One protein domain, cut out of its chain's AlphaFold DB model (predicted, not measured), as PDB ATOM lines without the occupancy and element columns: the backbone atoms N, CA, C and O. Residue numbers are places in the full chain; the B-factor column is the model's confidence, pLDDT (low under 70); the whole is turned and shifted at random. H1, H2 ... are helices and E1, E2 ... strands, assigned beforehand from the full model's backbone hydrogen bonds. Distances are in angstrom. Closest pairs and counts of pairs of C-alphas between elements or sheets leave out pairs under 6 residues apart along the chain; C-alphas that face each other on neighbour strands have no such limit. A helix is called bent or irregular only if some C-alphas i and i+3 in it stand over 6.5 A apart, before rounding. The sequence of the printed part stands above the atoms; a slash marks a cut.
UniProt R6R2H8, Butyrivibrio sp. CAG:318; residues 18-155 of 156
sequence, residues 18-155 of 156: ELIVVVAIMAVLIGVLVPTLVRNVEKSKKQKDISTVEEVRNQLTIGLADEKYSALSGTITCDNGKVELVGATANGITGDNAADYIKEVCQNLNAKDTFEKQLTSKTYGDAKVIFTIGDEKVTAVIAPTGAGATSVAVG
ATOM      1  N   GLU A  18      10.045  86.849 313.272       88.94
ATOM      2  CA  GLU A  18      10.932  86.617 312.128       88.94
ATOM      3  C   GLU A  18      12.099  87.616 312.131       88.94
ATOM      4  O   GLU A  18      13.225  87.249 311.807       88.94
ATOM      5  N   LEU A  19      11.869  88.857 312.574       88.69
ATOM      6  CA  LEU A  19      12.916  89.878 312.655       88.69
ATOM      7  C   LEU A  19      13.932  89.593 313.775       88.69
ATOM      8  O   LEU A  19      15.138  89.693 313.547       88.69
ATOM      9  N   ILE A  20      13.470  89.213 314.973       92.50
ATOM     10  CA  ILE A  20      14.372  88.958 316.113       92.50
ATOM     11  C   ILE A  20      15.280  87.751 315.867       92.50
ATOM     12  O   ILE A  20      16.455  87.795 316.229       92.50
ATOM     13  N   VAL A  21      14.776  86.698 315.211       93.75
ATOM     14  CA  VAL A  21      15.572  85.502 314.900       93.75
ATOM     15  C   VAL A  21      16.679  85.845 313.900       93.75
ATOM     16  O   VAL A  21      17.810  85.387 314.054       93.75
ATOM     17  N   VAL A  22      16.399  86.709 312.921       94.06
ATOM     18  CA  VAL A  22      17.403  87.153 311.941       94.06
ATOM     19  C   VAL A  22      18.513  87.959 312.612       94.06
ATOM     20  O   VAL A  22      19.690  87.677 312.384       94.06
ATOM     21  N   VAL A  23      18.168  88.928 313.466       95.06
ATOM     22  CA  VAL A  23      19.176  89.719 314.194       95.06
ATOM     23  C   VAL A  23      19.986  88.829 315.140       95.06
ATOM     24  O   VAL A  23      21.200  89.003 315.233       95.06
ATOM     25  N   ALA A  24      19.358  87.834 315.777       95.62
ATOM     26  CA  ALA A  24      20.054  86.869 316.626       95.62
ATOM     27  C   ALA A  24      21.103  86.059 315.846       95.62
ATOM     28  O   ALA A  24      22.244  85.943 316.290       95.62
ATOM     29  N   ILE A  25      20.761  85.551 314.658       96.00
ATOM     30  CA  ILE A  25      21.709  84.793 313.827       96.00
ATOM     31  C   ILE A  25      22.823  85.708 313.296       96.00
ATOM     32  O   ILE A  25      23.995  85.343 313.375       96.00
ATOM     33  N   MET A  26      22.497  86.915 312.819       95.19
ATOM     34  CA  MET A  26      23.506  87.882 312.362       95.19
ATOM     35  C   MET A  26      24.468  88.282 313.484       95.19
ATOM     36  O   MET A  26      25.669  88.385 313.245       95.19
ATOM     37  N   ALA A  27      23.977  88.443 314.717       95.44
ATOM     38  CA  ALA A  27      24.815  88.738 315.876       95.44
ATOM     39  C   ALA A  27      25.822  87.612 316.162       95.44
ATOM     40  O   ALA A  27      27.005  87.887 316.373       95.44
ATOM     41  N   VAL A  28      25.382  86.350 316.107       95.75
ATOM     42  CA  VAL A  28      26.265  85.186 316.288       95.75
ATOM     43  C   VAL A  28      27.324  85.121 315.182       95.75
ATOM     44  O   VAL A  28      28.506  84.946 315.478       95.75
ATOM     45  N   LEU A  29      26.928  85.321 313.919       95.19
ATOM     46  CA  LEU A  29      27.850  85.308 312.778       95.19
ATOM     47  C   LEU A  29      28.898  86.427 312.876       95.19
ATOM     48  O   LEU A  29      30.093  86.169 312.727       95.19
ATOM     49  N   ILE A  30      28.480  87.658 313.179       95.00
ATOM     50  CA  ILE A  30      29.392  88.797 313.357       95.00
ATOM     51  C   ILE A  30      30.357  88.532 314.522       95.00
ATOM     52  O   ILE A  30      31.552  88.801 314.391       95.00
ATOM     53  N   GLY A  31      29.870  87.946 315.621       94.75
ATOM     54  CA  GLY A  31      30.679  87.625 316.799       94.75
ATOM     55  C   GLY A  31      31.900  86.752 316.494       94.75
ATOM     56  O   GLY A  31      32.980  87.008 317.026       94.75
ATOM     57  N   VAL A  32      31.771  85.771 315.594       93.44
ATOM     58  CA  VAL A  32      32.895  84.904 315.189       93.44
ATOM     59  C   VAL A  32      33.742  85.495 314.052       93.44
ATOM     60  O   VAL A  32      34.947  85.248 313.975       93.44
ATOM     61  N   LEU A  33      33.136  86.294 313.169       91.56
ATOM     62  CA  LEU A  33      33.794  86.841 311.978       91.56
ATOM     63  C   LEU A  33      34.684  88.054 312.276       91.56
ATOM     64  O   LEU A  33      35.761  88.167 311.689       91.56
ATOM     65  N   VAL A  34      34.279  88.948 313.183       92.94
ATOM     66  CA  VAL A  34      34.989  90.216 313.439       92.94
ATOM     67  C   VAL A  34      36.455  90.017 313.858       92.94
ATOM     68  O   VAL A  34      37.318  90.648 313.240       92.94
ATOM     69  N   PRO A  35      36.806  89.134 314.818       91.75
ATOM     70  CA  PRO A  35      38.206  88.933 315.207       91.75
ATOM     71  C   PRO A  35      39.076  88.434 314.047       91.75
ATOM     72  O   PRO A  35      40.223  88.856 313.889       91.75
ATOM     73  N   THR A  36      38.515  87.554 313.215       93.31
ATOM     74  CA  THR A  36      39.180  86.998 312.031       93.31
ATOM     75  C   THR A  36      39.407  88.077 310.979       93.31
ATOM     76  O   THR A  36      40.517  88.223 310.468       93.31
ATOM     77  N   LEU A  37      38.378  88.879 310.695       90.75
ATOM     78  CA  LEU A  37      38.463  89.974 309.735       90.75
ATOM     79  C   LEU A  37      39.508  91.010 310.162       90.75
ATOM     80  O   LEU A  37      40.346  91.383 309.350       90.75
ATOM     81  N   VAL A  38      39.517  91.419 311.434       92.44
ATOM     82  CA  VAL A  38      40.492  92.390 311.962       92.44
ATOM     83  C   VAL A  38      41.930  91.887 311.790       92.44
ATOM     84  O   VAL A  38      42.793  92.634 311.331       92.44
ATOM     85  N   ARG A  39      42.193  90.610 312.092       90.94
ATOM     86  CA  ARG A  39      43.522  90.001 311.906       90.94
ATOM     87  C   ARG A  39      43.925  89.920 310.435       90.94
ATOM     88  O   ARG A  39      45.069  90.221 310.102       90.94
ATOM     89  N   ASN A  40      42.998  89.537 309.562       92.88
ATOM     90  CA  ASN A  40      43.270  89.418 308.133       92.88
ATOM     91  C   ASN A  40      43.504  90.785 307.486       92.88
ATOM     92  O   ASN A  40      44.418  90.917 306.681       92.88
ATOM     93  N   VAL A  41      42.746  91.813 307.878       92.94
ATOM     94  CA  VAL A  41      42.963  93.193 307.420       92.94
ATOM     95  C   VAL A  41      44.351  93.682 307.825       92.94
ATOM     96  O   VAL A  41      45.061  94.247 306.998       92.94
ATOM     97  N   GLU A  42      44.771  93.428 309.065       92.25
ATOM     98  CA  GLU A  42      46.117  93.790 309.520       92.25
ATOM     99  C   GLU A  42      47.205  93.027 308.750       92.25
ATOM    100  O   GLU A  42      48.190  93.626 308.325       92.25
ATOM    101  N   LYS A  43      47.018  91.727 308.496       91.31
ATOM    102  CA  LYS A  43      47.952  90.937 307.679       91.31
ATOM    103  C   LYS A  43      48.060  91.481 306.249       91.31
ATOM    104  O   LYS A  43      49.170  91.624 305.744       91.31
ATOM    105  N   SER A  44      46.935  91.823 305.618       91.50
ATOM    106  CA  SER A  44      46.916  92.410 304.274       91.50
ATOM    107  C   SER A  44      47.620  93.762 304.231       91.50
ATOM    108  O   SER A  44      48.361  94.031 303.291       91.50
ATOM    109  N   LYS A  45      47.439  94.598 305.261       90.56
ATOM    110  CA  LYS A  45      48.163  95.870 305.384       90.56
ATOM    111  C   LYS A  45      49.668  95.649 305.503       90.56
ATOM    112  O   LYS A  45      50.411  96.253 304.746       90.56
ATOM    113  N   LYS A  46      50.114  94.721 306.359       90.62
ATOM    114  CA  LYS A  46      51.542  94.374 306.480       90.62
ATOM    115  C   LYS A  46      52.141  93.923 305.154       90.62
ATOM    116  O   LYS A  46      53.242  94.332 304.813       90.62
ATOM    117  N   GLN A  47      51.429  93.076 304.414       89.75
ATOM    118  CA  GLN A  47      51.913  92.589 303.126       89.75
ATOM    119  C   GLN A  47      51.943  93.693 302.068       89.75
ATOM    120  O   GLN A  47      52.888  93.755 301.287       89.75
ATOM    121  N   LYS A  48      50.952  94.590 302.072       88.38
ATOM    122  CA  LYS A  48      50.955  95.779 301.219       88.38
ATOM    123  C   LYS A  48      52.156  96.673 301.523       88.38
ATOM    124  O   LYS A  48      52.856  97.059 300.600       88.38
ATOM    125  N   ASP A  49      52.412  96.939 302.801       88.00
ATOM    126  CA  ASP A  49      53.541  97.751 303.254       88.00
ATOM    127  C   ASP A  49      54.885  97.142 302.806       88.00
ATOM    128  O   ASP A  49      55.721  97.843 302.240       88.00
ATOM    129  N   ILE A  50      55.067  95.823 302.972       88.88
ATOM    130  CA  ILE A  50      56.256  95.097 302.484       88.88
ATOM    131  C   ILE A  50      56.385  95.219 300.961       88.88
ATOM    132  O   ILE A  50      57.460  95.548 300.469       88.88
ATOM    133  N   SER A  51      55.293  95.012 300.220       88.44
ATOM    134  CA  SER A  51      55.289  95.098 298.756       88.44
ATOM    135  C   SER A  51      55.633  96.501 298.250       88.44
ATOM    136  O   SER A  51      56.314  96.620 297.238       88.44
ATOM    137  N   THR A  52      55.197  97.560 298.939       85.94
ATOM    138  CA  THR A  52      55.564  98.941 298.593       85.94
ATOM    139  C   THR A  52      57.058  99.186 298.798       85.94
ATOM    140  O   THR A  52      57.709  99.771 297.935       85.94
ATOM    141  N   VAL A  53      57.631  98.705 299.907       86.56
ATOM    142  CA  VAL A  53      59.081  98.799 300.153       86.56
ATOM    143  C   VAL A  53      59.868  97.992 299.116       86.56
ATOM    144  O   VAL A  53      60.898  98.454 298.628       86.56
ATOM    145  N   GLU A  54      59.371  96.816 298.736       88.38
ATOM    146  CA  GLU A  54      59.982  95.962 297.717       88.38
ATOM    147  C   GLU A  54      59.964  96.602 296.323       88.38
ATOM    148  O   GLU A  54      60.974  96.570 295.621       88.38
ATOM    149  N   GLU A  55      58.858  97.240 295.934       86.31
ATOM    150  CA  GLU A  55      58.755  97.961 294.664       86.31
ATOM    151  C   GLU A  55      59.792  99.087 294.580       86.31
ATOM    152  O   GLU A  55      60.501  99.206 293.578       86.31
ATOM    153  N   VAL A  56      59.931  99.871 295.653       83.56
ATOM    154  CA  VAL A  56      60.934 100.939 295.735       83.56
ATOM    155  C   VAL A  56      62.342 100.357 295.674       83.56
ATOM    156  O   VAL A  56      63.153 100.813 294.870       83.56
ATOM    157  N   ARG A  57      62.630  99.300 296.443       85.75
ATOM    158  CA  ARG A  57      63.922  98.604 296.379       85.75
ATOM    159  C   ARG A  57      64.242  98.164 294.951       85.75
ATOM    160  O   ARG A  57      65.354  98.393 294.492       85.75
ATOM    161  N   ASN A  58      63.288  97.556 294.248       86.12
ATOM    162  CA  ASN A  58      63.492  97.087 292.882       86.12
ATOM    163  C   ASN A  58      63.792  98.246 291.918       86.12
ATOM    164  O   ASN A  58      64.707  98.145 291.106       86.12
ATOM    165  N   GLN A  59      63.082  99.372 292.044       82.06
ATOM    166  CA  GLN A  59      63.361 100.579 291.258       82.06
ATOM    167  C   GLN A  59      64.783 101.105 291.503       82.06
ATOM    168  O   GLN A  59      65.477 101.440 290.544       82.06
ATOM    169  N   LEU A  60      65.245 101.117 292.760       79.50
ATOM    170  CA  LEU A  60      66.626 101.484 293.087       79.50
ATOM    171  C   LEU A  60      67.641 100.496 292.499       79.50
ATOM    172  O   LEU A  60      68.639 100.925 291.928       79.50
ATOM    173  N   THR A  61      67.393  99.190 292.612       84.38
ATOM    174  CA  THR A  61      68.284  98.153 292.069       84.38
ATOM    175  C   THR A  61      68.423  98.276 290.553       84.38
ATOM    176  O   THR A  61      69.533  98.207 290.036       84.38
ATOM    177  N   ILE A  62      67.317  98.507 289.837       82.88
ATOM    178  CA  ILE A  62      67.326  98.732 288.383       82.88
ATOM    179  C   ILE A  62      68.156  99.969 288.033       82.88
ATOM    180  O   ILE A  62      68.922  99.948 287.077       82.88
ATOM    181  N   GLY A  63      68.022 101.042 288.811       76.62
ATOM    182  CA  GLY A  63      68.780 102.268 288.601       76.62
ATOM    183  C   GLY A  63      70.284 102.143 288.861       76.62
ATOM    184  O   GLY A  63      71.080 102.762 288.161       76.62
ATOM    185  N   LEU A  64      70.677 101.312 289.827       76.62
ATOM    186  CA  LEU A  64      72.081 101.016 290.138       76.62
ATOM    187  C   LEU A  64      72.730 100.014 289.181       76.62
ATOM    188  O   LEU A  64      73.950  99.896 289.180       76.62
ATOM    189  N   ALA A  65      71.942  99.310 288.366       77.25
ATOM    190  CA  ALA A  65      72.466  98.407 287.345       77.25
ATOM    191  C   ALA A  65      73.170  99.147 286.189       77.25
ATOM    192  O   ALA A  65      73.848  98.514 285.383       77.25
ATOM    193  N   ASP A  66      73.010 100.469 286.089       76.56
ATOM    194  CA  ASP A  66      73.788 101.296 285.168       76.56
ATOM    195  C   ASP A  66      75.253 101.359 285.638       76.56
ATOM    196  O   ASP A  66      75.541 101.732 286.780       76.56
ATOM    197  N   GLU A  67      76.192 101.021 284.746       70.31
ATOM    198  CA  GLU A  67      77.637 101.010 285.022       70.31
ATOM    199  C   GLU A  67      78.123 102.334 285.625       70.31
ATOM    200  O   GLU A  67      79.014 102.338 286.477       70.31
ATOM    201  N   LYS A  68      77.489 103.452 285.249       70.06
ATOM    202  CA  LYS A  68      77.797 104.789 285.760       70.06
ATOM    203  C   LYS A  68      77.567 104.935 287.267       70.06
ATOM    204  O   LYS A  68      78.200 105.792 287.874       70.06
ATOM    205  N   TYR A  69      76.681 104.139 287.869       70.81
ATOM    206  CA  TYR A  69      76.298 104.236 289.284       70.81
ATOM    207  C   TYR A  69      76.690 103.000 290.109       70.81
ATOM    208  O   TYR A  69      76.423 102.962 291.306       70.81
ATOM    209  N   SER A  70      77.373 102.027 289.506       69.56
ATOM    210  CA  SER A  70      77.816 100.771 290.141       69.56
ATOM    211  C   SER A  70      78.644 100.967 291.421       69.56
ATOM    212  O   SER A  70      78.488 100.232 292.394       69.56
ATOM    213  N   ALA A  71      79.481 102.008 291.464       71.75
ATOM    214  CA  ALA A  71      80.351 102.315 292.601       71.75
ATOM    215  C   ALA A  71      79.742 103.309 293.616       71.75
ATOM    216  O   ALA A  71      80.445 103.908 294.441       71.75
ATOM    217  N   LEU A  72      78.426 103.515 293.536       75.62
ATOM    218  CA  LEU A  72      77.669 104.370 294.436       75.62
ATOM    219  C   LEU A  72      77.326 103.627 295.729       75.62
ATOM    220  O   LEU A  72      76.936 102.463 295.728       75.62
ATOM    221  N   SER A  73      77.433 104.332 296.848       80.00
ATOM    222  CA  SER A  73      77.028 103.839 298.161       80.00
ATOM    223  C   SER A  73      76.304 104.931 298.930       80.00
ATOM    224  O   SER A  73      76.573 106.122 298.756       80.00
ATOM    225  N   GLY A  74      75.361 104.540 299.777       81.00
ATOM    226  CA  GLY A  74      74.604 105.480 300.587       81.00
ATOM    227  C   GLY A  74      73.407 104.834 301.255       81.00
ATOM    228  O   GLY A  74      73.015 103.715 300.937       81.00
ATOM    229  N   THR A  75      72.819 105.545 302.208       83.44
ATOM    230  CA  THR A  75      71.609 105.096 302.891       83.44
ATOM    231  C   THR A  75      70.482 106.083 302.644       83.44
ATOM    232  O   THR A  75      70.650 107.280 302.856       83.44
ATOM    233  N   ILE A  76      69.320 105.590 302.226       83.62
ATOM    234  CA  ILE A  76      68.081 106.366 302.191       83.62
ATOM    235  C   ILE A  76      67.244 105.946 303.391       83.62
ATOM    236  O   ILE A  76      66.962 104.767 303.588       83.62
ATOM    237  N   THR A  77      66.862 106.914 304.207       84.44
ATOM    238  CA  THR A  77      65.978 106.720 305.350       84.44
ATOM    239  C   THR A  77      64.632 107.348 305.043       84.44
ATOM    240  O   THR A  77      64.578 108.538 304.758       84.44
ATOM    241  N   CYS A  78      63.556 106.582 305.170       81.75
ATOM    242  CA  CYS A  78      62.201 107.111 305.238       81.75
ATOM    243  C   CYS A  78      61.738 107.016 306.692       81.75
ATOM    244  O   CYS A  78      61.554 105.915 307.213       81.75
ATOM    245  N   ASP A  79      61.574 108.160 307.343       81.56
ATOM    246  CA  ASP A  79      61.094 108.242 308.717       81.56
ATOM    247  C   ASP A  79      59.964 109.258 308.797       81.56
ATOM    248  O   ASP A  79      60.120 110.417 308.414       81.56
ATOM    249  N   ASN A  80      58.802 108.812 309.261       72.12
ATOM    250  CA  ASN A  80      57.673 109.689 309.527       72.12
ATOM    251  C   ASN A  80      57.241 110.582 308.342       72.12
ATOM    252  O   ASN A  80      56.842 111.733 308.531       72.12
ATOM    253  N   GLY A  81      57.333 110.041 307.122       68.44
ATOM    254  CA  GLY A  81      57.022 110.742 305.872       68.44
ATOM    255  C   GLY A  81      58.153 111.599 305.310       68.44
ATOM    256  O   GLY A  81      58.015 112.171 304.237       68.44
ATOM    257  N   LYS A  82      59.294 111.651 305.994       73.75
ATOM    258  CA  LYS A  82      60.486 112.361 305.550       73.75
ATOM    259  C   LYS A  82      61.471 111.376 304.935       73.75
ATOM    260  O   LYS A  82      61.939 110.470 305.626       73.75
ATOM    261  N   VAL A  83      61.804 111.551 303.657       78.69
ATOM    262  CA  VAL A  83      62.888 110.794 303.019       78.69
ATOM    263  C   VAL A  83      64.177 111.609 303.076       78.69
ATOM    264  O   VAL A  83      64.258 112.710 302.529       78.69
ATOM    265  N   GLU A  84      65.192 111.057 303.731       76.25
ATOM    266  CA  GLU A  84      66.511 111.651 303.912       76.25
ATOM    267  C   GLU A  84      67.610 110.764 303.333       76.25
ATOM    268  O   GLU A  84      67.591 109.539 303.458       76.25
ATOM    269  N   LEU A  85      68.613 111.410 302.748       74.62
ATOM    270  CA  LEU A  85      69.851 110.772 302.331       74.62
ATOM    271  C   LEU A  85      70.884 110.863 303.458       74.62
ATOM    272  O   LEU A  85      71.209 111.957 303.917       74.62
ATOM    273  N   VAL A  86      71.454 109.730 303.852       71.00
ATOM    274  CA  VAL A  86      72.499 109.629 304.873       71.00
ATOM    275  C   VAL A  86      73.744 108.984 304.259       71.00
ATOM    276  O   VAL A  86      73.708 107.838 303.814       71.00
ATOM    277  N   GLY A  87      74.856 109.726 304.254       67.94
ATOM    278  CA  GLY A  87      76.192 109.197 303.946       67.94
ATOM    279  C   GLY A  87      76.389 108.690 302.514       67.94
ATOM    280  O   GLY A  87      76.786 107.545 302.333       67.94
ATOM    281  N   ALA A  88      76.127 109.521 301.500       66.94
ATOM    282  CA  ALA A  88      76.362 109.144 300.105       66.94
ATOM    283  C   ALA A  88      77.832 109.317 299.691       66.94
ATOM    284  O   ALA A  88      78.397 110.399 299.850       66.94
ATOM    285  N   THR A  89      78.422 108.268 299.115       65.12
ATOM    286  CA  THR A  89      79.788 108.271 298.573       65.12
ATOM    287  C   THR A  89      79.799 107.626 297.196       65.12
ATOM    288  O   THR A  89      79.114 106.634 296.962       65.12
ATOM    289  N   ALA A  90      80.611 108.162 296.293       61.56
ATOM    290  CA  ALA A  90      80.802 107.631 294.955       61.56
ATOM    291  C   ALA A  90      82.292 107.468 294.689       61.56
ATOM    292  O   ALA A  90      82.986 108.441 294.396       61.56
ATOM    293  N   ASN A  91      82.802 106.251 294.841       56.03
ATOM    294  CA  ASN A  91      84.210 105.991 294.568       56.03
ATOM    295  C   ASN A  91      84.387 105.669 293.084       56.03
ATOM    296  O   ASN A  91      83.657 104.863 292.536       56.03
ATOM    297  N   GLY A  92      85.355 106.296 292.416       52.88
ATOM    298  CA  GLY A  92      85.674 105.984 291.014       52.88
ATOM    299  C   GLY A  92      84.754 106.604 289.955       52.88
ATOM    300  O   GLY A  92      84.974 106.370 288.771       52.88
ATOM    301  N   ILE A  93      83.785 107.443 290.340       53.97
ATOM    302  CA  ILE A  93      83.005 108.261 289.401       53.97
ATOM    303  C   ILE A  93      83.666 109.642 289.312       53.97
ATOM    304  O   ILE A  93      83.595 110.438 290.247       53.97
ATOM    305  N   THR A  94      84.358 109.925 288.205       47.59
ATOM    306  CA  THR A  94      84.957 111.243 287.944       47.59
ATOM    307  C   THR A  94      83.949 112.155 287.254       47.59
ATOM    308  O   THR A  94      83.629 111.962 286.081       47.59
ATOM    309  N   GLY A  95      83.471 113.147 287.995       50.38
ATOM    310  CA  GLY A  95      82.495 114.148 287.575       50.38
ATOM    311  C   GLY A  95      81.566 114.438 288.746       50.38
ATOM    312  O   GLY A  95      81.126 113.502 289.417       50.38
ATOM    313  N   ASP A  96      81.301 115.716 289.018       49.31
ATOM    314  CA  ASP A  96      80.248 116.109 289.955       49.31
ATOM    315  C   ASP A  96      78.979 115.282 289.645       49.31
ATOM    316  O   ASP A  96      78.697 115.019 288.474       49.31
ATOM    317  N   ASN A  97      78.238 114.861 290.683       55.56
ATOM    318  CA  ASN A  97      76.840 114.377 290.618       55.56
ATOM    319  C   ASN A  97      76.543 112.880 290.867       55.56
ATOM    320  O   ASN A  97      75.393 112.465 290.739       55.56
ATOM    321  N   ALA A  98      77.467 112.042 291.337       50.00
ATOM    322  CA  ALA A  98      77.069 110.703 291.812       50.00
ATOM    323  C   ALA A  98      76.256 110.749 293.129       50.00
ATOM    324  O   ALA A  98      75.311 109.985 293.323       50.00
ATOM    325  N   ALA A  99      76.529 111.745 293.980       53.31
ATOM    326  CA  ALA A  99      75.642 112.114 295.083       53.31
ATOM    327  C   ALA A  99      74.285 112.660 294.597       53.31
ATOM    328  O   ALA A  99      73.351 112.713 295.390       53.31
ATOM    329  N   ASP A 100      74.150 113.052 293.328       62.53
ATOM    330  CA  ASP A 100      72.916 113.643 292.816       62.53
ATOM    331  C   ASP A 100      71.945 112.609 292.273       62.53
ATOM    332  O   ASP A 100      70.756 112.857 292.372       62.53
ATOM    333  N   TYR A 101      72.391 111.425 291.837       67.50
ATOM    334  CA  TYR A 101      71.459 110.337 291.530       67.50
ATOM    335  C   TYR A 101      70.699 109.891 292.788       67.50
ATOM    336  O   TYR A 101      69.472 109.858 292.778       67.50
ATOM    337  N   ILE A 102      71.387 109.630 293.914       65.56
ATOM    338  CA  ILE A 102      70.667 109.253 295.145       65.56
ATOM    339  C   ILE A 102      69.837 110.427 295.683       65.56
ATOM    340  O   ILE A 102      68.727 110.208 296.153       65.56
ATOM    341  N   LYS A 103      70.311 111.681 295.579       64.50
ATOM    342  CA  LYS A 103      69.483 112.849 295.938       64.50
ATOM    343  C   LYS A 103      68.259 112.989 295.034       64.50
ATOM    344  O   LYS A 103      67.191 113.281 295.551       64.50
ATOM    345  N   GLU A 104      68.392 112.784 293.729       67.62
ATOM    346  CA  GLU A 104      67.301 112.839 292.754       67.62
ATOM    347  C   GLU A 104      66.299 111.710 293.009       67.62
ATOM    348  O   GLU A 104      65.098 111.953 293.043       67.62
ATOM    349  N   VAL A 105      66.766 110.492 293.285       68.00
ATOM    350  CA  VAL A 105      65.913 109.374 293.706       68.00
ATOM    351  C   VAL A 105      65.207 109.697 295.025       68.00
ATOM    352  O   VAL A 105      63.996 109.520 295.116       68.00
ATOM    353  N   CYS A 106      65.906 110.244 296.027       63.34
ATOM    354  CA  CYS A 106      65.288 110.714 297.273       63.34
ATOM    355  C   CYS A 106      64.244 111.814 297.026       63.34
ATOM    356  O   CYS A 106      63.188 111.806 297.653       63.34
ATOM    357  N   GLN A 107      64.514 112.762 296.129       63.38
ATOM    358  CA  GLN A 107      63.592 113.846 295.780       63.38
ATOM    359  C   GLN A 107      62.372 113.331 295.014       63.38
ATOM    360  O   GLN A 107      61.255 113.731 295.324       63.38
ATOM    361  N   ASN A 108      62.555 112.397 294.082       66.06
ATOM    362  CA  ASN A 108      61.469 111.749 293.351       66.06
ATOM    363  C   ASN A 108      60.615 110.856 294.261       66.06
ATOM    364  O   ASN A 108      59.401 110.815 294.099       66.06
ATOM    365  N   LEU A 109      61.217 110.177 295.242       65.56
ATOM    366  CA  LEU A 109      60.486 109.412 296.258       65.56
ATOM    367  C   LEU A 109      59.698 110.323 297.209       65.56
ATOM    368  O   LEU A 109      58.553 110.005 297.531       65.56
ATOM    369  N   ASN A 110      60.275 111.463 297.611       59.59
ATOM    370  CA  ASN A 110      59.579 112.502 298.381       59.59
ATOM    371  C   ASN A 110      58.420 113.123 297.582       59.59
ATOM    372  O   ASN A 110      57.353 113.343 298.132       59.59
ATOM    373  N   ALA A 111      58.593 113.366 296.280       55.41
ATOM    374  CA  ALA A 111      57.576 113.992 295.429       55.41
ATOM    375  C   ALA A 111      56.370 113.089 295.115       55.41
ATOM    376  O   ALA A 111      55.380 113.552 294.552       55.41
ATOM    377  N   LYS A 112      56.465 111.789 295.414       56.66
ATOM    378  CA  LYS A 112      55.483 110.780 295.004       56.66
ATOM    379  C   LYS A 112      54.630 110.267 296.168       56.66
ATOM    380  O   LYS A 112      54.024 109.205 296.028       56.66
ATOM    381  N   ASP A 113      54.637 110.956 297.314       58.88
ATOM    382  CA  ASP A 113      53.961 110.597 298.575       58.88
ATOM    383  C   ASP A 113      54.146 109.129 298.992       58.88
ATOM    384  O   ASP A 113      53.371 108.585 299.781       58.88
ATOM    385  N   THR A 114      55.167 108.449 298.457       59.69
ATOM    386  CA  THR A 114      55.262 106.981 298.509       59.69
ATOM    387  C   THR A 114      55.421 106.501 299.950       59.69
ATOM    388  O   THR A 114      55.002 105.395 300.285       59.69
ATOM    389  N   PHE A 115      55.947 107.380 300.810       58.56
ATOM    390  CA  PHE A 115      56.085 107.176 302.248       58.56
ATOM    391  C   PHE A 115      55.519 108.323 303.107       58.56
ATOM    392  O   PHE A 115      55.529 108.183 304.329       58.56
ATOM    393  N   GLU A 116      55.030 109.433 302.523       51.38
ATOM    394  CA  GLU A 116      54.551 110.619 303.276       51.38
ATOM    395  C   GLU A 116      53.422 110.275 304.255       51.38
ATOM    396  O   GLU A 116      53.375 110.764 305.385       51.38
ATOM    397  N   LYS A 117      52.539 109.357 303.856       51.62
ATOM    398  CA  LYS A 117      51.725 108.605 304.806       51.62
ATOM    399  C   LYS A 117      52.488 107.341 305.123       51.62
ATOM    400  O   LYS A 117      52.539 106.440 304.292       51.62
ATOM    401  N   GLN A 118      53.065 107.291 306.316       65.62
ATOM    402  CA  GLN A 118      53.712 106.093 306.822       65.62
ATOM    403  C   GLN A 118      52.873 104.836 306.576       65.62
ATOM    404  O   GLN A 118      51.645 104.891 306.423       65.62
ATOM    405  N   LEU A 119      53.579 103.708 306.533       76.50
ATOM    406  CA  LEU A 119      53.042 102.370 306.323       76.50
ATOM    407  C   LEU A 119      51.701 102.171 307.056       76.50
ATOM    408  O   LEU A 119      51.434 102.693 308.133       76.50
ATOM    409  N   THR A 120      50.777 101.450 306.445       83.00
ATOM    410  CA  THR A 120      49.367 101.522 306.862       83.00
ATOM    411  C   THR A 120      48.971 100.489 307.919       83.00
ATOM    412  O   THR A 120      47.848 100.536 308.450       83.00
ATOM    413  N   SER A 121      49.850  99.522 308.194       84.81
ATOM    414  CA  SER A 121      49.667  98.495 309.220       84.81
ATOM    415  C   SER A 121      49.922  99.026 310.627       84.81
ATOM    416  O   SER A 121      50.727  99.927 310.844       84.81
ATOM    417  N   LYS A 122      49.278  98.418 311.626       84.00
ATOM    418  CA  LYS A 122      49.508  98.758 313.036       84.00
ATOM    419  C   LYS A 122      50.950  98.482 313.470       84.00
ATOM    420  O   LYS A 122      51.440  99.116 314.390       84.00
ATOM    421  N   THR A 123      51.600  97.488 312.864       82.88
ATOM    422  CA  THR A 123      52.977  97.120 313.236       82.88
ATOM    423  C   THR A 123      54.017  98.020 312.586       82.88
ATOM    424  O   THR A 123      55.039  98.267 313.208       82.88
ATOM    425  N   TYR A 124      53.782  98.489 311.358       84.44
ATOM    426  CA  TYR A 124      54.785  99.251 310.616       84.44
ATOM    427  C   TYR A 124      54.478 100.740 310.489       84.44
ATOM    428  O   TYR A 124      55.310 101.467 309.967       84.44
ATOM    429  N   GLY A 125      53.320 101.212 310.952       79.69
ATOM    430  CA  GLY A 125      52.899 102.588 310.699       79.69
ATOM    431  C   GLY A 125      53.710 103.688 311.359       79.69
ATOM    432  O   GLY A 125      53.573 104.825 310.938       79.69
ATOM    433  N   ASP A 126      54.582 103.338 312.303       80.69
ATOM    434  CA  ASP A 126      55.588 104.231 312.883       80.69
ATOM    435  C   ASP A 126      57.021 103.720 312.601       80.69
ATOM    436  O   ASP A 126      57.969 104.032 313.323       80.69
ATOM    437  N   ALA A 127      57.179 102.812 311.629       85.06
ATOM    438  CA  ALA A 127      58.447 102.163 311.331       85.06
ATOM    439  C   ALA A 127      59.324 103.028 310.430       85.06
ATOM    440  O   ALA A 127      58.885 103.554 309.407       85.06
ATOM    441  N   LYS A 128      60.613 103.045 310.756       87.19
ATOM    442  CA  LYS A 128      61.650 103.606 309.903       87.19
ATOM    443  C   LYS A 128      61.957 102.622 308.777       87.19
ATOM    444  O   LYS A 128      62.300 101.470 309.049       87.19
ATOM    445  N   VAL A 129      61.874 103.057 307.524       87.81
ATOM    446  CA  VAL A 129      62.316 102.258 306.370       87.81
ATOM    447  C   VAL A 129      63.721 102.699 305.985       87.81
ATOM    448  O   VAL A 129      63.993 103.891 305.857       87.81
ATOM    449  N   ILE A 130      64.627 101.743 305.828       87.75
ATOM    450  CA  ILE A 130      66.036 101.993 305.533       87.75
ATOM    451  C   ILE A 130      66.394 101.232 304.262       87.75
ATOM    452  O   ILE A 130      66.300 100.007 304.230       87.75
ATOM    453  N   PHE A 131      66.820 101.959 303.235       87.88
ATOM    454  CA  PHE A 131      67.431 101.396 302.037       87.88
ATOM    455  C   PHE A 131      68.936 101.620 302.107       87.88
ATOM    456  O   PHE A 131      69.382 102.763 302.195       87.88
ATOM    457  N   THR A 132      69.718 100.548 302.052       88.56
ATOM    458  CA  THR A 132      71.181 100.622 302.035       88.56
ATOM    459  C   THR A 132      71.685 100.194 300.668       88.56
ATOM    460  O   THR A 132      71.410  99.084 300.211       88.56
ATOM    461  N   ILE A 133      72.409 101.110 300.032       85.94
ATOM    462  CA  ILE A 133      73.049 100.961 298.732       85.94
ATOM    463  C   ILE A 133      74.542 100.754 298.978       85.94
ATOM    464  O   ILE A 133      75.191 101.593 299.609       85.94
ATOM    465  N   GLY A 134      75.084  99.651 298.483       82.00
ATOM    466  CA  GLY A 134      76.503  99.327 298.579       82.00
ATOM    467  C   GLY A 134      76.792  97.970 297.950       82.00
ATOM    468  O   GLY A 134      75.885  97.150 297.813       82.00
ATOM    469  N   ASP A 135      78.043  97.749 297.550       75.25
ATOM    470  CA  ASP A 135      78.494  96.495 296.928       75.25
ATOM    471  C   ASP A 135      77.611  96.061 295.739       75.25
ATOM    472  O   ASP A 135      77.224  94.896 295.636       75.25
ATOM    473  N   GLU A 136      77.235  97.022 294.880       74.62
ATOM    474  CA  GLU A 136      76.355  96.829 293.708       74.62
ATOM    475  C   GLU A 136      74.951  96.290 294.052       74.62
ATOM    476  O   GLU A 136      74.239  95.745 293.206       74.62
ATOM    477  N   LYS A 137      74.525  96.424 295.313       82.50
ATOM    478  CA  LYS A 137      73.260  95.884 295.817       82.50
ATOM    479  C   LYS A 137      72.457  96.930 296.572       82.50
ATOM    480  O   LYS A 137      72.989  97.852 297.189       82.50
ATOM    481  N   VAL A 138      71.142  96.718 296.573       87.19
ATOM    482  CA  VAL A 138      70.198  97.436 297.434       87.19
ATOM    483  C   VAL A 138      69.606  96.453 298.424       87.19
ATOM    484  O   VAL A 138      68.994  95.448 298.046       87.19
ATOM    485  N   THR A 139      69.750  96.763 299.702       90.25
ATOM    486  CA  THR A 139      69.053  96.076 300.791       90.25
ATOM    487  C   THR A 139      68.005  97.010 301.376       90.25
ATOM    488  O   THR A 139      68.182  98.228 301.372       90.25
ATOM    489  N   ALA A 140      66.883  96.453 301.824       90.25
ATOM    490  CA  ALA A 140      65.788  97.223 302.396       90.25
ATOM    491  C   ALA A 140      65.344  96.595 303.715       90.25
ATOM    492  O   ALA A 140      65.145  95.382 303.800       90.25
ATOM    493  N   VAL A 141      65.183  97.430 304.739       91.19
ATOM    494  CA  VAL A 141      64.788  97.018 306.085       91.19
ATOM    495  C   VAL A 141      63.651  97.900 306.579       91.19
ATOM    496  O   VAL A 141      63.735  99.126 306.531       91.19
ATOM    497  N   ILE A 142      62.604  97.270 307.104       89.62
ATOM    498  CA  ILE A 142      61.554  97.930 307.881       89.62
ATOM    499  C   ILE A 142      61.918  97.762 309.357       89.62
ATOM    500  O   ILE A 142      61.984  96.636 309.851       89.62
ATOM    501  N   ALA A 143      62.167  98.864 310.062       89.06
ATOM    502  CA  ALA A 143      62.536  98.900 311.475       89.06
ATOM    503  C   ALA A 143      61.376  99.486 312.304       89.06
ATOM    504  O   ALA A 143      61.247 100.710 312.399       89.06
ATOM    505  N   PRO A 144      60.498  98.643 312.884       84.81
ATOM    506  CA  PRO A 144      59.369  99.117 313.672       84.81
ATOM    507  C   PRO A 144      59.823  99.754 314.985       84.81
ATOM    508  O   PRO A 144      60.788  99.313 315.608       84.81
ATOM    509  N   THR A 145      59.094 100.771 315.429       73.62
ATOM    510  CA  THR A 145      59.351 101.470 316.687       73.62
ATOM    511  C   THR A 145      58.609 100.773 317.834       73.62
ATOM    512  O   THR A 145      57.391 100.614 317.829       73.62
ATOM    513  N   GLY A 146      59.353 100.279 318.828       66.88
ATOM    514  CA  GLY A 146      58.785  99.620 320.008       66.88
ATOM    515  C   GLY A 146      59.758  98.658 320.686       66.88
ATOM    516  O   GLY A 146      60.538  97.971 320.029       66.88
ATOM    517  N   ALA A 147      59.721  98.590 322.018       52.47
ATOM    518  CA  ALA A 147      60.559  97.664 322.776       52.47
ATOM    519  C   ALA A 147      60.220  96.206 322.402       52.47
ATOM    520  O   ALA A 147      59.091  95.760 322.596       52.47
ATOM    521  N   GLY A 148      61.196  95.477 321.849       64.06
ATOM    522  CA  GLY A 148      61.029  94.093 321.382       64.06
ATOM    523  C   GLY A 148      60.524  93.939 319.941       64.06
ATOM    524  O   GLY A 148      60.281  92.813 319.512       64.06
ATOM    525  N   ALA A 149      60.373  95.031 319.183       74.06
ATOM    526  CA  ALA A 149      60.070  94.959 317.759       74.06
ATOM    527  C   ALA A 149      61.286  94.458 316.961       74.06
ATOM    528  O   ALA A 149      62.399  94.959 317.114       74.06
ATOM    529  N   THR A 150      61.071  93.468 316.097       81.56
ATOM    530  CA  THR A 150      62.105  92.922 315.212       81.56
ATOM    531  C   THR A 150      62.048  93.604 313.854       81.56
ATOM    532  O   THR A 150      60.978  93.679 313.244       81.56
ATOM    533  N   SER A 151      63.199  94.059 313.365       86.00
ATOM    534  CA  SER A 151      63.341  94.544 311.994       86.00
ATOM    535  C   SER A 151      63.055  93.432 310.986       86.00
ATOM    536  O   SER A 151      63.395  92.271 311.220       86.00
ATOM    537  N   VAL A 152      62.461  93.798 309.855       89.19
ATOM    538  CA  VAL A 152      62.127  92.879 308.765       89.19
ATOM    539  C   VAL A 152      62.935  93.270 307.536       89.19
ATOM    540  O   VAL A 152      62.801  94.393 307.047       89.19
ATOM    541  N   ALA A 153      63.769  92.352 307.048       89.31
ATOM    542  CA  ALA A 153      64.422  92.485 305.752       89.31
ATOM    543  C   ALA A 153      63.402  92.245 304.627       89.31
ATOM    544  O   ALA A 153      62.519  91.392 304.747       89.31
ATOM    545  N   VAL A 154      63.497  93.022 303.550       86.25
ATOM    546  CA  VAL A 154      62.562  92.970 302.419       86.25
ATOM    547  C   VAL A 154      63.275  92.458 301.169       86.25
ATOM    548  O   VAL A 154      64.208  93.089 300.670       86.25
ATOM    549  N   GLY A 155      62.784  91.333 300.640       74.19
ATOM    550  CA  GLY A 155      63.249  90.721 299.392       74.19
ATOM    551  C   GLY A 155      64.599  89.992 299.481       74.19
ATOM    552  O   GLY A 155      65.351  89.998 298.502       74.19
TER     553      GLY A 155
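What this domain is: This is residues 18 to 155 of the 156 residues of a protein of Butyrivibrio sp. CAG:318 (UniProt R6R2H8). One sheet of four antiparallel strands, in the order E2 E1 E3 E4, has H2 and the far arm of a long bent helix, H1, over one face; residues 18 to 40 of H1 stick out as an arm that makes the length. The 138 printed residues hold two named helices and four named strands, in the order H1 E1 E2 H2 E3 E4, a mixed class. The whole is loose, with a radius of gyration of the C-alphas of 20.8 A and spans of 81 by 29 by 23 A.

How they stand to each other: Look first at E1, residues 72 to 79, between E2, residues 82 to 90, and E3, residues 128 to 134; E4, residues 137 to 143, is the edge strand beside E3. Within hydrogen-bond range are N 84 and O 77 at 2.8 A in hairpin E1 and E2, N 76 and O 131 at 2.8 A between E1 and E3, and N 130 and O 141 at 2.9 A in hairpin E3 and E4. H2, residues 98 to 110, is on the sheet, over E2 and E1, at a height of 8.6 A; the closest C-alphas of E2 and H2 are Ala 90 and Ala 98, 5.8 A. E2, H2, E3 form a split strand-helix-strand unit, two strands running the same way with E1 between, its crossover left-handed. H1, residues 18 to 64, was assigned as one helix by its hydrogen bonds but is bent, C-alphas 32 and 35 being 6.7 A apart; arms H1a, residues 18 to 32, and H1b, residues 35 to 64, stand at a steep tilt of 47 degrees. H1b is on the same face as H2 at a height of 8.1 A; its closest C-alpha pair with E4 is Thr 61 and Val 138, 5.7 A. H1b and H2 are close but not clearly touching, with C-alphas 60 and 105 at 7.9 A. Every O i to N i+4 pair is within hydrogen-bond range in H1a and H1b, and 8 of 9 in H2.

Where its parts are: Find C-alpha 18 at (10.932, 86.617, 312.128); H1a runs 22.2 A from there. H1b runs 43.8 A to C-alpha 64 at (72.081, 101.016, 290.138). E1 measures 22.2 A, E2 23.4 A, H2 18.8 A and E3 19.2 A; E4, also 19.2 A, ends at (62.536, 98.900, 311.475).

The domain as a whole: The C-alphas of Glu 18 and Thr 94, the two farthest apart, are 81.7 A apart. The printed part has no cut, and the link from H2 to E3 is long, 17 residues. Confidence is under 70 at residues 70, 81, 87 to 118 and 146 to 148.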